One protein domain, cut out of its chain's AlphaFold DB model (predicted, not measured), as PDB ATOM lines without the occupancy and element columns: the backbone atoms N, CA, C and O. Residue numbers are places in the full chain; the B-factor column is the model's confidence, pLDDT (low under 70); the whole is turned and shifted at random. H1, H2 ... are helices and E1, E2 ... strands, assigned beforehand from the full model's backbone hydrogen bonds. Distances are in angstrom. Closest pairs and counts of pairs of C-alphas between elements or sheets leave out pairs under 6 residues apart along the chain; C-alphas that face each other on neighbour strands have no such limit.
ATOM      1  N   ASN A 200     188.216 157.441 186.124       91.31
ATOM      2  CA  ASN A 200     188.816 158.392 185.186       91.31
ATOM      3  C   ASN A 200     188.474 159.857 185.507       91.31
ATOM      4  O   ASN A 200     188.525 160.722 184.631       91.31
ATOM      5  N   ARG A 201     188.095 160.149 186.759       91.38
ATOM      6  CA  ARG A 201     187.765 161.512 187.174       91.38
ATOM      7  C   ARG A 201     188.174 161.814 188.607       91.38
ATOM      8  O   ARG A 201     187.706 161.162 189.546       91.38
ATOM      9  N   ILE A 202     188.945 162.881 188.759       92.44
ATOM     10  CA  ILE A 202     189.208 163.532 190.040       92.44
ATOM     11  C   ILE A 202     188.821 165.006 189.957       92.44
ATOM     12  O   ILE A 202     189.027 165.659 188.936       92.44
ATOM     13  N   ASP A 203     188.286 165.525 191.054       91.69
ATOM     14  CA  ASP A 203     187.894 166.922 191.192       91.69
ATOM     15  C   ASP A 203     188.697 167.571 192.323       91.69
ATOM     16  O   ASP A 203     189.050 166.928 193.316       91.69
ATOM     17  N   MET A 204     188.960 168.863 192.175       93.31
ATOM     18  CA  MET A 204     189.685 169.706 193.112       93.31
ATOM     19  C   MET A 204     188.848 170.929 193.458       93.31
ATOM     20  O   MET A 204     188.371 171.642 192.578       93.31
ATOM     21  N   TRP A 205     188.734 171.195 194.751       92.06
ATOM     22  CA  TRP A 205     187.909 172.252 195.308       92.06
ATOM     23  C   TRP A 205     188.777 173.236 196.085       92.06
ATOM     24  O   TRP A 205     189.587 172.833 196.920       92.06
ATOM     25  N   THR A 206     188.613 174.526 195.814       92.19
ATOM     26  CA  THR A 206     189.308 175.622 196.503       92.19
ATOM     27  C   THR A 206     188.333 176.755 196.783       92.19
ATOM     28  O   THR A 206     187.262 176.823 196.192       92.19
ATOM     29  N   THR A 207     188.698 177.681 197.657       90.88
ATOM     30  CA  THR A 207     188.064 179.001 197.715       90.88
ATOM     31  C   THR A 207     188.825 179.949 196.800       90.88
ATOM     32  O   THR A 207     190.053 179.935 196.779       90.88
ATOM     33  N   ASP A 208     188.111 180.745 196.015       89.00
ATOM     34  CA  ASP A 208     188.662 181.712 195.069       89.00
ATOM     35  C   ASP A 208     189.115 183.001 195.768       89.00
ATOM     36  O   ASP A 208     188.407 183.551 196.611       89.00
ATOM     37  N   LEU A 209     190.273 183.524 195.378       88.69
ATOM     38  CA  LEU A 209     190.904 184.704 195.976       88.69
ATOM     39  C   LEU A 209     190.109 185.992 195.782       88.69
ATOM     40  O   LEU A 209     190.136 186.869 196.645       88.69
ATOM     41  N   GLU A 210     189.424 186.151 194.651       86.56
ATOM     42  CA  GLU A 210     188.766 187.415 194.329       86.56
ATOM     43  C   GLU A 210     187.290 187.450 194.715       86.56
ATOM     44  O   GLU A 210     186.740 188.508 195.058       86.56
ATOM     45  N   SER A 211     186.602 186.334 194.522       84.19
ATOM     46  CA  SER A 211     185.170 186.197 194.764       84.19
ATOM     47  C   SER A 211     184.868 185.611 196.134       84.19
ATOM     48  O   SER A 211     183.758 185.815 196.625       84.19
ATOM     49  N   HIS A 212     185.835 184.921 196.748       84.81
ATOM     50  CA  HIS A 212     185.651 184.085 197.933       84.81
ATOM     51  C   HIS A 212     184.632 182.958 197.725       84.81
ATOM     52  O   HIS A 212     184.234 182.308 198.680       84.81
ATOM     53  N   ASN A 213     184.191 182.698 196.496       85.12
ATOM     54  CA  ASN A 213     183.319 181.565 196.216       85.12
ATOM     55  C   ASN A 213     184.135 180.273 196.151       85.12
ATOM     56  O   ASN A 213     185.348 180.301 195.953       85.12
ATOM     57  N   THR A 214     183.471 179.129 196.278       87.00
ATOM     58  CA  THR A 214     184.141 177.845 196.074       87.00
ATOM     59  C   THR A 214     184.345 177.556 194.590       87.00
ATOM     60  O   THR A 214     183.365 177.354 193.884       87.00
ATOM     61  N   GLY A 234     175.318 172.999 183.710       50.69
ATOM     62  CA  GLY A 234     174.013 172.884 184.375       50.69
ATOM     63  C   GLY A 234     173.968 172.223 185.764       50.69
ATOM     64  O   GLY A 234     172.872 172.041 186.288       50.69
ATOM     65  N   LYS A 235     175.098 171.854 186.375       55.38
ATOM     66  CA  LYS A 235     175.154 171.002 187.571       55.38
ATOM     67  C   LYS A 235     176.050 171.482 188.708       55.38
ATOM     68  O   LYS A 235     176.027 170.799 189.708       55.38
ATOM     69  N   PHE A 236     176.743 172.621 188.648       57.25
ATOM     70  CA  PHE A 236     177.228 173.351 189.839       57.25
ATOM     71  C   PHE A 236     177.520 174.805 189.460       57.25
ATOM     72  O   PHE A 236     178.302 175.060 188.550       57.25
ATOM     73  N   LYS A 237     176.899 175.772 190.141       64.44
ATOM     74  CA  LYS A 237     177.290 177.181 190.028       64.44
ATOM     75  C   LYS A 237     178.053 177.563 191.282       64.44
ATOM     76  O   LYS A 237     177.463 177.832 192.321       64.44
ATOM     77  N   ILE A 238     179.370 177.611 191.127       60.47
ATOM     78  CA  ILE A 238     180.380 178.094 192.081       60.47
ATOM     79  C   ILE A 238     179.917 179.356 192.837       60.47
ATOM     80  O   ILE A 238     180.134 179.478 194.038       60.47
ATOM     81  N   SER A 239     179.189 180.261 192.171       58.16
ATOM     82  CA  SER A 239     178.634 181.485 192.769       58.16
ATOM     83  C   SER A 239     177.632 181.277 193.903       58.16
ATOM     84  O   SER A 239     177.387 182.200 194.679       58.16
ATOM     85  N   ASP A 240     177.013 180.102 193.991       63.72
ATOM     86  CA  ASP A 240     175.866 179.895 194.866       63.72
ATOM     87  C   ASP A 240     176.285 179.613 196.310       63.72
ATOM     88  O   ASP A 240     175.434 179.692 197.200       63.72
ATOM     89  N   THR A 241     177.545 179.243 196.580       68.62
ATOM     90  CA  THR A 241     178.047 179.088 197.962       68.62
ATOM     91  C   THR A 241     178.077 180.427 198.695       68.62
ATOM     92  O   THR A 241     178.069 180.462 199.923       68.62
ATOM     93  N   GLY A 242     178.081 181.536 197.946       69.19
ATOM     94  CA  GLY A 242     178.436 182.836 198.488       69.19
ATOM     95  C   GLY A 242     179.899 182.860 198.950       69.19
ATOM     96  O   GLY A 242     180.629 181.877 198.772       69.19
ATOM     97  N   PRO A 243     180.331 183.982 199.544       74.81
ATOM     98  CA  PRO A 243     181.701 184.136 199.992       74.81
ATOM     99  C   PRO A 243     181.977 183.231 201.205       74.81
ATOM    100  O   PRO A 243     181.445 183.443 202.297       74.81
ATOM    101  N   ALA A 244     182.807 182.217 200.992       83.12
ATOM    102  CA  ALA A 244     183.366 181.330 201.994       83.12
ATOM    103  C   ALA A 244     184.638 181.935 202.603       83.12
ATOM    104  O   ALA A 244     185.443 182.562 201.915       83.12
ATOM    105  N   ARG A 245     184.840 181.708 203.905       82.69
ATOM    106  CA  ARG A 245     186.052 182.121 204.635       82.69
ATOM    107  C   ARG A 245     186.994 180.964 204.953       82.69
ATOM    108  O   ARG A 245     188.097 181.175 205.450       82.69
ATOM    109  N   SER A 246     186.550 179.745 204.681       87.31
ATOM    110  CA  SER A 246     187.311 178.519 204.865       87.31
ATOM    111  C   SER A 246     187.664 177.898 203.521       87.31
ATOM    112  O   SER A 246     187.066 178.231 202.497       87.31
ATOM    113  N   ALA A 247     188.577 176.928 203.529       89.75
ATOM    114  CA  ALA A 247     188.529 175.879 202.515       89.75
ATOM    115  C   ALA A 247     187.149 175.189 202.576       89.75
ATOM    116  O   ALA A 247     186.594 175.054 203.676       89.75
ATOM    117  N   PRO A 248     186.572 174.757 201.448       91.25
ATOM    118  CA  PRO A 248     185.405 173.885 201.493       91.25
ATOM    119  C   PRO A 248     185.803 172.517 202.060       91.25
ATOM    120  O   PRO A 248     186.937 172.088 201.908       91.25
ATOM    121  N   ALA A 249     184.868 171.795 202.659       91.50
ATOM    122  CA  ALA A 249     184.967 170.362 202.894       91.50
ATOM    123  C   ALA A 249     184.070 169.650 201.889       91.50
ATOM    124  O   ALA A 249     182.927 170.065 201.717       91.50
ATOM    125  N   ILE A 250     184.559 168.590 201.249       89.62
ATOM    126  CA  ILE A 250     183.809 167.821 200.250       89.62
ATOM    127  C   ILE A 250     183.907 166.331 200.574       89.62
ATOM    128  O   ILE A 250     184.967 165.841 200.962       89.62
ATOM    129  N   VAL A 251     182.813 165.599 200.391       88.38
ATOM    130  CA  VAL A 251     182.820 164.135 200.419       88.38
ATOM    131  C   VAL A 251     181.968 163.579 199.284       88.38
ATOM    132  O   VAL A 251     180.880 164.090 199.019       88.38
ATOM    133  N   TYR A 252     182.470 162.536 198.618       83.69
ATOM    134  CA  TYR A 252     181.683 161.744 197.675       83.69
ATOM    135  C   TYR A 252     181.002 160.588 198.403       83.69
ATOM    136  O   TYR A 252     181.589 159.969 199.298       83.69
ATOM    137  N   ARG A 253     179.771 160.280 198.015       81.31
ATOM    138  CA  ARG A 253     178.981 159.180 198.571       81.31
ATOM    139  C   ARG A 253     178.546 158.245 197.450       81.31
ATOM    140  O   ARG A 253     178.195 158.693 196.367       81.31
ATOM    141  N   ASP A 254     178.526 156.948 197.738       72.25
ATOM    142  CA  ASP A 254     178.063 155.914 196.807       72.25
ATOM    143  C   ASP A 254     176.551 155.660 196.992       72.25
ATOM    144  O   ASP A 254     176.120 154.630 197.515       72.25
ATOM    145  N   TYR A 255     175.736 156.682 196.701       74.12
ATOM    146  CA  TYR A 255     174.267 156.650 196.776       74.12
ATOM    147  C   TYR A 255     173.654 157.776 195.916       74.12
ATOM    148  O   TYR A 255     174.376 158.542 195.295       74.12
ATOM    149  N   ASN A 256     172.322 157.931 195.904       74.44
ATOM    150  CA  ASN A 256     171.642 158.972 195.112       74.44
ATOM    151  C   ASN A 256     172.129 160.401 195.410       74.44
ATOM    152  O   ASN A 256     172.133 161.242 194.516       74.44
ATOM    153  N   ILE A 257     172.513 160.678 196.661       75.38
ATOM    154  CA  ILE A 257     173.295 161.870 196.999       75.38
ATOM    155  C   ILE A 257     174.743 161.491 196.750       75.38
ATOM    156  O   ILE A 257     175.249 160.642 197.478       75.38
ATOM    157  N   THR A 258     175.384 162.102 195.761       80.31
ATOM    158  CA  THR A 258     176.747 161.731 195.374       80.31
ATOM    159  C   THR A 258     177.799 162.686 195.903       80.31
ATOM    160  O   THR A 258     178.944 162.277 196.051       80.31
ATOM    161  N   GLN A 259     177.450 163.928 196.254       86.19
ATOM    162  CA  GLN A 259     178.412 164.886 196.809       86.19
ATOM    163  C   GLN A 259     177.806 165.705 197.939       86.19
ATOM    164  O   GLN A 259     176.680 166.179 197.822       86.19
ATOM    165  N   ASP A 260     178.590 165.958 198.980       89.12
ATOM    166  CA  ASP A 260     178.257 166.912 200.032       89.12
ATOM    167  C   ASP A 260     179.386 167.891 200.223       89.12
ATOM    168  O   ASP A 260     180.535 167.483 200.382       89.12
ATOM    169  N   ILE A 261     179.024 169.168 200.259       89.56
ATOM    170  CA  ILE A 261     179.946 170.261 200.503       89.56
ATOM    171  C   ILE A 261     179.530 171.038 201.745       89.56
ATOM    172  O   ILE A 261     178.347 171.344 201.934       89.56
ATOM    173  N   ALA A 262     180.512 171.384 202.570       91.62
ATOM    174  CA  ALA A 262     180.345 172.302 203.681       91.62
ATOM    175  C   ALA A 262     181.416 173.393 203.684       91.62
ATOM    176  O   ALA A 262     182.547 173.167 203.266       91.62
ATOM    177  N   TRP A 263     181.063 174.586 204.146       90.19
ATOM    178  CA  TRP A 263     181.983 175.717 204.258       90.19
ATOM    179  C   TRP A 263     181.545 176.644 205.389       90.19
ATOM    180  O   TRP A 263     180.371 176.663 205.761       90.19
ATOM    181  N   TYR A 264     182.478 177.429 205.922       88.56
ATOM    182  CA  TYR A 264     182.148 178.519 206.835       88.56
ATOM    183  C   TYR A 264     181.934 179.812 206.046       88.56
ATOM    184  O   TYR A 264     182.733 180.149 205.163       88.56
ATOM    185  N   ASP A 265     180.855 180.535 206.348       82.69
ATOM    186  CA  ASP A 265     180.591 181.832 205.714       82.69
ATOM    187  C   ASP A 265     181.544 182.940 206.193       82.69
ATOM    188  O   ASP A 265     182.229 182.832 207.215       82.69
ATOM    189  N   CYS A 266     181.592 184.030 205.426       74.44
ATOM    190  CA  CYS A 266     182.377 185.215 205.767       74.44
ATOM    191  C   CYS A 266     181.792 186.085 206.887       74.44
ATOM    192  O   CYS A 266     182.540 186.884 207.453       74.44
ATOM    193  N   ASP A 267     180.502 185.952 207.200       71.44
ATOM    194  CA  ASP A 267     179.786 186.908 208.049       71.44
ATOM    195  C   ASP A 267     179.728 186.467 209.520       71.44
ATOM    196  O   ASP A 267     180.036 187.256 210.411       71.44
ATOM    197  N   ASN A 268     179.364 185.210 209.785       70.19
ATOM    198  CA  ASN A 268     179.046 184.692 211.121       70.19
ATOM    199  C   ASN A 268     179.850 183.439 211.505       70.19
ATOM    200  O   ASN A 268     179.753 182.969 212.643       70.19
ATOM    201  N   VAL A 269     180.658 182.907 210.582       73.19
ATOM    202  CA  VAL A 269     181.460 181.683 210.759       73.19
ATOM    203  C   VAL A 269     180.584 180.467 211.105       73.19
ATOM    204  O   VAL A 269     181.009 179.524 211.775       73.19
ATOM    205  N   SER A 270     179.327 180.498 210.654       84.31
ATOM    206  CA  SER A 270     178.421 179.354 210.725       84.31
ATOM    207  C   SER A 270     178.724 178.387 209.595       84.31
ATOM    208  O   SER A 270     179.138 178.796 208.505       84.31
ATOM    209  N   ILE A 271     178.499 177.100 209.842       87.94
ATOM    210  CA  ILE A 271     178.645 176.089 208.801       87.94
ATOM    211  C   ILE A 271     177.422 176.091 207.890       87.94
ATOM    212  O   ILE A 271     176.264 176.019 208.316       87.94
ATOM    213  N   TRP A 272     177.712 176.175 206.604       89.38
ATOM    214  CA  TRP A 272     176.762 176.005 205.528       89.38
ATOM    215  C   TRP A 272     177.001 174.669 204.860       89.38
ATOM    216  O   TRP A 272     178.133 174.210 204.752       89.38
ATOM    217  N   HIS A 273     175.917 174.057 204.409       89.31
ATOM    218  CA  HIS A 273     175.926 172.750 203.781       89.31
ATOM    219  C   HIS A 273     175.000 172.721 202.569       89.31
ATOM    220  O   HIS A 273     173.960 173.390 202.523       89.31
ATOM    221  N   ARG A 274     175.382 171.932 201.570       88.56
ATOM    222  CA  ARG A 274     174.520 171.502 200.466       88.56
ATOM    223  C   ARG A 274     175.058 170.214 199.877       88.56
ATOM    224  O   ARG A 274     176.207 169.838 200.089       88.56
ATOM    225  N   PHE A 275     174.201 169.556 199.120       87.25
ATOM    226  CA  PHE A 275     174.489 168.254 198.560       87.25
ATOM    227  C   PHE A 275     173.974 168.155 197.130       87.25
ATOM    228  O   PHE A 275     173.035 168.857 196.751       87.25
ATOM    229  N   TYR A 276     174.604 167.299 196.341       84.62
ATOM    230  CA  TYR A 276     174.246 167.030 194.961       84.62
ATOM    231  C   TYR A 276     173.575 165.667 194.855       84.62
ATOM    232  O   TYR A 276     174.076 164.675 195.388       84.62
ATOM    233  N   VAL A 277     172.441 165.637 194.161       83.19
ATOM    234  CA  VAL A 277     171.701 164.417 193.845       83.19
ATOM    235  C   VAL A 277     171.843 164.120 192.360       83.19
ATOM    236  O   VAL A 277     171.599 164.985 191.509       83.19
ATOM    237  N   ASP A 278     172.209 162.885 192.036       77.69
ATOM    238  CA  ASP A 278     172.331 162.433 190.656       77.69
ATOM    239  C   ASP A 278     170.985 162.542 189.927       77.69
ATOM    240  O   ASP A 278     169.984 161.950 190.316       77.69
ATOM    241  N   GLY A 279     170.964 163.332 188.852       79.44
ATOM    242  CA  GLY A 279     169.759 163.593 188.055       79.44
ATOM    243  C   GLY A 279     168.964 164.825 188.495       79.44
ATOM    244  O   GLY A 279     168.408 165.495 187.629       79.44
ATOM    245  N   ASP A 280     169.003 165.185 189.781       81.75
ATOM    246  CA  ASP A 280     168.226 166.305 190.339       81.75
ATOM    247  C   ASP A 280     169.045 167.597 190.526       81.75
ATOM    248  O   ASP A 280     168.490 168.695 190.479       81.75
ATOM    249  N   GLY A 281     170.367 167.497 190.698       80.31
ATOM    250  CA  GLY A 281     171.257 168.650 190.863       80.31
ATOM    251  C   GLY A 281     171.580 169.003 192.320       80.31
ATOM    252  O   GLY A 281     171.343 168.221 193.241       80.31
ATOM    253  N   TRP A 282     172.156 170.193 192.538       83.69
ATOM    254  CA  TRP A 282     172.479 170.678 193.888       83.69
ATOM    255  C   TRP A 282     171.253 171.161 194.646       83.69
ATOM    256  O   TRP A 282     170.404 171.888 194.126       83.69
ATOM    257  N   SER A 283     171.235 170.865 195.941       85.50
ATOM    258  CA  SER A 283     170.308 171.464 196.883       85.50
ATOM    259  C   SER A 283     170.566 172.970 197.064       85.50
ATOM    260  O   SER A 283     171.672 173.499 196.889       85.50
ATOM    261  N   LYS A 284     169.542 173.685 197.541       85.38
ATOM    262  CA  LYS A 284     169.739 175.014 198.143       85.38
ATOM    263  C   LYS A 284     170.704 174.911 199.333       85.38
ATOM    264  O   LYS A 284     170.705 173.883 200.015       85.38
ATOM    265  N   SER A 285     171.489 175.963 199.577       86.50
ATOM    266  CA  SER A 285     172.335 176.056 200.772       86.50
ATOM    267  C   SER A 285     171.475 176.006 202.028       86.50
ATOM    268  O   SER A 285     170.400 176.610 202.077       86.50
ATOM    269  N   ARG A 286     171.970 175.322 203.055       87.69
ATOM    270  CA  ARG A 286     171.364 175.253 204.382       87.69
ATOM    271  C   ARG A 286     172.395 175.711 205.401       87.69
ATOM    272  O   ARG A 286     173.497 175.177 205.430       87.69
ATOM    273  N   ASN A 287     172.037 176.697 206.215       88.06
ATOM    274  CA  ASN A 287     172.824 177.060 207.387       88.06
ATOM    275  C   ASN A 287     172.454 176.080 208.505       88.06
ATOM    276  O   ASN A 287     171.277 175.969 208.853       88.06
ATOM    277  N   ILE A 288     173.439 175.348 209.019       85.94
ATOM    278  CA  ILE A 288     173.245 174.374 210.101       85.94
ATOM    279  C   ILE A 288     173.743 174.911 211.459       85.94
ATOM    280  O   ILE A 288     173.747 174.190 212.452       85.94
ATOM    281  N   GLY A 289     174.070 176.205 211.524       83.75
ATOM    282  CA  GLY A 289     174.362 176.961 212.738       83.75
ATOM    283  C   GLY A 289     175.795 176.812 213.247       83.75
ATOM    284  O   GLY A 289     176.702 176.409 212.523       83.75
ATOM    285  N   GLY A 290     175.984 177.175 214.518       82.12
ATOM    286  CA  GLY A 290     177.263 177.118 215.230       82.12
ATOM    287  C   GLY A 290     178.244 178.246 214.885       82.12
ATOM    288  O   GLY A 290     177.978 179.097 214.033       82.12
ATOM    289  N   HIS A 291     179.358 178.264 215.617       81.12
ATOM    290  CA  HIS A 291     180.458 179.211 215.459       81.12
ATOM    291  C   HIS A 291     181.766 178.444 215.655       81.12
ATOM    292  O   HIS A 291     182.031 177.940 216.748       81.12
ATOM    293  N   PHE A 292     182.535 178.296 214.581       77.25
ATOM    294  CA  PHE A 292     183.676 177.384 214.528       77.25
ATOM    295  C   PHE A 292     184.958 178.126 214.163       77.25
ATOM    296  O   PHE A 292     184.928 179.225 213.619       77.25
ATOM    297  N   ILE A 293     186.104 177.519 214.463       75.25
ATOM    298  CA  ILE A 293     187.423 178.050 214.114       75.25
ATOM    299  C   ILE A 293     188.139 176.996 213.271       75.25
ATOM    300  O   ILE A 293     188.227 175.840 213.679       75.25
ATOM    301  N   GLY A 294     188.678 177.399 212.118       77.62
ATOM    302  CA  GLY A 294     189.424 176.523 211.208       77.62
ATOM    303  C   GLY A 294     188.685 176.239 209.902       77.62
ATOM    304  O   GLY A 294     187.788 176.982 209.522       77.62
ATOM    305  N   ASN A 295     189.087 175.178 209.199       86.56
ATOM    306  CA  ASN A 295     188.376 174.668 208.023       86.56
ATOM    307  C   ASN A 295     187.469 173.503 208.447       86.56
ATOM    308  O   ASN A 295     187.895 172.729 209.307       86.56
ATOM    309  N   PRO A 296     186.262 173.361 207.873       89.50
ATOM    310  CA  PRO A 296     185.391 172.242 208.199       89.50
ATOM    311  C   PRO A 296     186.006 170.930 207.709       89.50
ATOM    312  O   PRO A 296     186.787 170.909 206.754       89.50
ATOM    313  N   VAL A 297     185.612 169.825 208.333       88.75
ATOM    314  CA  VAL A 297     185.896 168.472 207.845       88.75
ATOM    315  C   VAL A 297     184.585 167.708 207.717       88.75
ATOM    316  O   VAL A 297     183.763 167.716 208.629       88.75
ATOM    317  N   LEU A 298     184.398 167.027 206.585       88.50
ATOM    318  CA  LEU A 298     183.277 166.117 206.358       88.50
ATOM    319  C   LEU A 298     183.773 164.679 206.287       88.50
ATOM    320  O   LEU A 298     184.769 164.391 205.622       88.50
ATOM    321  N   VAL A 299     183.040 163.771 206.926       86.44
ATOM    322  CA  VAL A 299     183.258 162.329 206.807       86.44
ATOM    323  C   VAL A 299     181.939 161.626 206.511       86.44
ATOM    324  O   VAL A 299     180.908 161.909 207.123       86.44
ATOM    325  N   SER A 300     181.972 160.699 205.556       82.81
ATOM    326  CA  SER A 300     180.858 159.802 205.253       82.81
ATOM    327  C   SER A 300     181.216 158.379 205.664       82.81
ATOM    328  O   SER A 300     182.384 157.981 205.693       82.81
ATOM    329  N   PHE A 301     180.199 157.596 206.005       76.81
ATOM    330  CA  PHE A 301     180.390 156.213 206.411       76.81
ATOM    331  C   PHE A 301     180.169 155.301 205.215       76.81
ATOM    332  O   PHE A 301     179.067 155.234 204.682       76.81
ATOM    333  N   VAL A 302     181.187 154.523 204.849       69.12
ATOM    334  CA  VAL A 302     181.087 153.533 203.759       69.12
ATOM    335  C   VAL A 302     179.916 152.568 203.986       69.12
ATOM    336  O   VAL A 302     179.173 152.256 203.066       69.12
ATOM    337  N   ASN A 303     179.703 152.147 205.237       74.69
ATOM    338  CA  ASN A 303     178.635 151.212 205.606       74.69
ATOM    339  C   ASN A 303     177.304 151.897 205.961       74.69
ATOM    340  O   ASN A 303     176.336 151.223 206.299       74.69
ATOM    341  N   ASN A 304     177.255 153.229 205.936       74.00
ATOM    342  CA  ASN A 304     176.035 154.005 206.123       74.00
ATOM    343  C   ASN A 304     176.155 155.307 205.317       74.00
ATOM    344  O   ASN A 304     176.358 156.376 205.900       74.00
ATOM    345  N   PRO A 305     176.051 155.232 203.979       68.19
ATOM    346  CA  PRO A 305     176.320 156.373 203.103       68.19
ATOM    347  C   PRO A 305     175.316 157.519 203.292       68.19
ATOM    348  O   PRO A 305     175.528 158.619 202.793       68.19
ATOM    349  N   GLN A 306     174.225 157.292 204.028       72.06
ATOM    350  CA  GLN A 306     173.262 158.331 204.388       72.06
ATOM    351  C   GLN A 306     173.717 159.179 205.581       72.06
ATOM    352  O   GLN A 306     173.240 160.305 205.738       72.06
ATOM    353  N   ARG A 307     174.631 158.670 206.416       77.56
ATOM    354  CA  ARG A 307     175.172 159.404 207.560       77.56
ATOM    355  C   ARG A 307     176.346 160.282 207.130       77.56
ATOM    356  O   ARG A 307     177.304 159.809 206.518       77.56
ATOM    357  N   LEU A 308     176.270 161.546 207.530       79.56
ATOM    358  CA  LEU A 308     177.322 162.543 207.398       79.56
ATOM    359  C   LEU A 308     177.633 163.098 208.778       79.56
ATOM    360  O   LEU A 308     176.731 163.614 209.437       79.56
ATOM    361  N   ASP A 309     178.899 163.025 209.168       79.75
ATOM    362  CA  ASP A 309     179.388 163.714 210.354       79.75
ATOM    363  C   ASP A 309     180.298 164.868 209.903       79.75
ATOM    364  O   ASP A 309     181.043 164.755 208.922       79.75
ATOM    365  N   SER A 310     180.218 165.991 210.615       77.06
ATOM    366  CA  SER A 310     181.027 167.187 210.378       77.06
ATOM    367  C   SER A 310     181.717 167.624 211.666       77.06
ATOM    368  O   SER A 310     181.095 167.567 212.730       77.06
ATOM    369  N   ALA A 311     182.963 168.081 211.561       63.56
ATOM    370  CA  ALA A 311     183.750 168.624 212.669       63.56
ATOM    371  C   ALA A 311     184.399 169.962 212.299       63.56
ATOM    372  O   ALA A 311     184.671 170.176 211.090       63.56
TER     373      ALA A 311
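Overview. This is residues 200 to 214 and 234 to 311 of the 311 residues of an uncharacterized protein of Fusarium ambrosium (UniProt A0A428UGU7). A twisted antiparallel sheet of four strands, E2 to E5, has the hairpin E6 and E7 over part of one face, a small sandwich only partly face to face. Strand E1 runs past E2 on the side away from that hairpin, and the small helix H1 grazes the sheet. The 93 printed residues hold E1, H1, E2, E3, E4, E5, E6 and E7 in chain order; the class is mostly strand, with under half of the residues in named elements. The whole is compact, with a radius of gyration of the C-alphas of 12.9 A and spans of 34 by 28 by 23 A.

Arrangement. E1, residues 201 to 207, pairs with no named strand. H1, residues 238 to 241, only grazes the sheet with residue 241; it is too short for any O i to N i+4 pair. E2, residues 249 to 252, E3, 257 to 264, E4, 271 to 277, and E5, 286 to 289, form a meander, each strand the antiparallel neighbour of the one before. N 249 and O 262 are 2.8 A apart, N 261 and O 274 2.9 A, and N 286 and O 273 2.8 A, within hydrogen-bond range. E6, residues 298 to 301, and E7, 304 to 310, are an antiparallel hairpin, with N 299 and O 309 at 3.0 A. The closest C-alphas of E2 and E6, Ala 249 and Leu 298, are 5.7 A apart.

Along the chain. E1 begins at C-alpha 201 (187.765, 161.512, 187.174) and spans 20.4 A. E3 spans 21.3 A, E4 20.2 A and E7 14.7 A, ending at C-alpha 310 (181.027, 167.187, 210.378).

Size, cuts and confidence. Residues 215 to 233 are not printed; C-alphas 214 and 234 are 16.2 A apart. Residues 234 to 242, 302, 305 and 311 have pLDDT under 70.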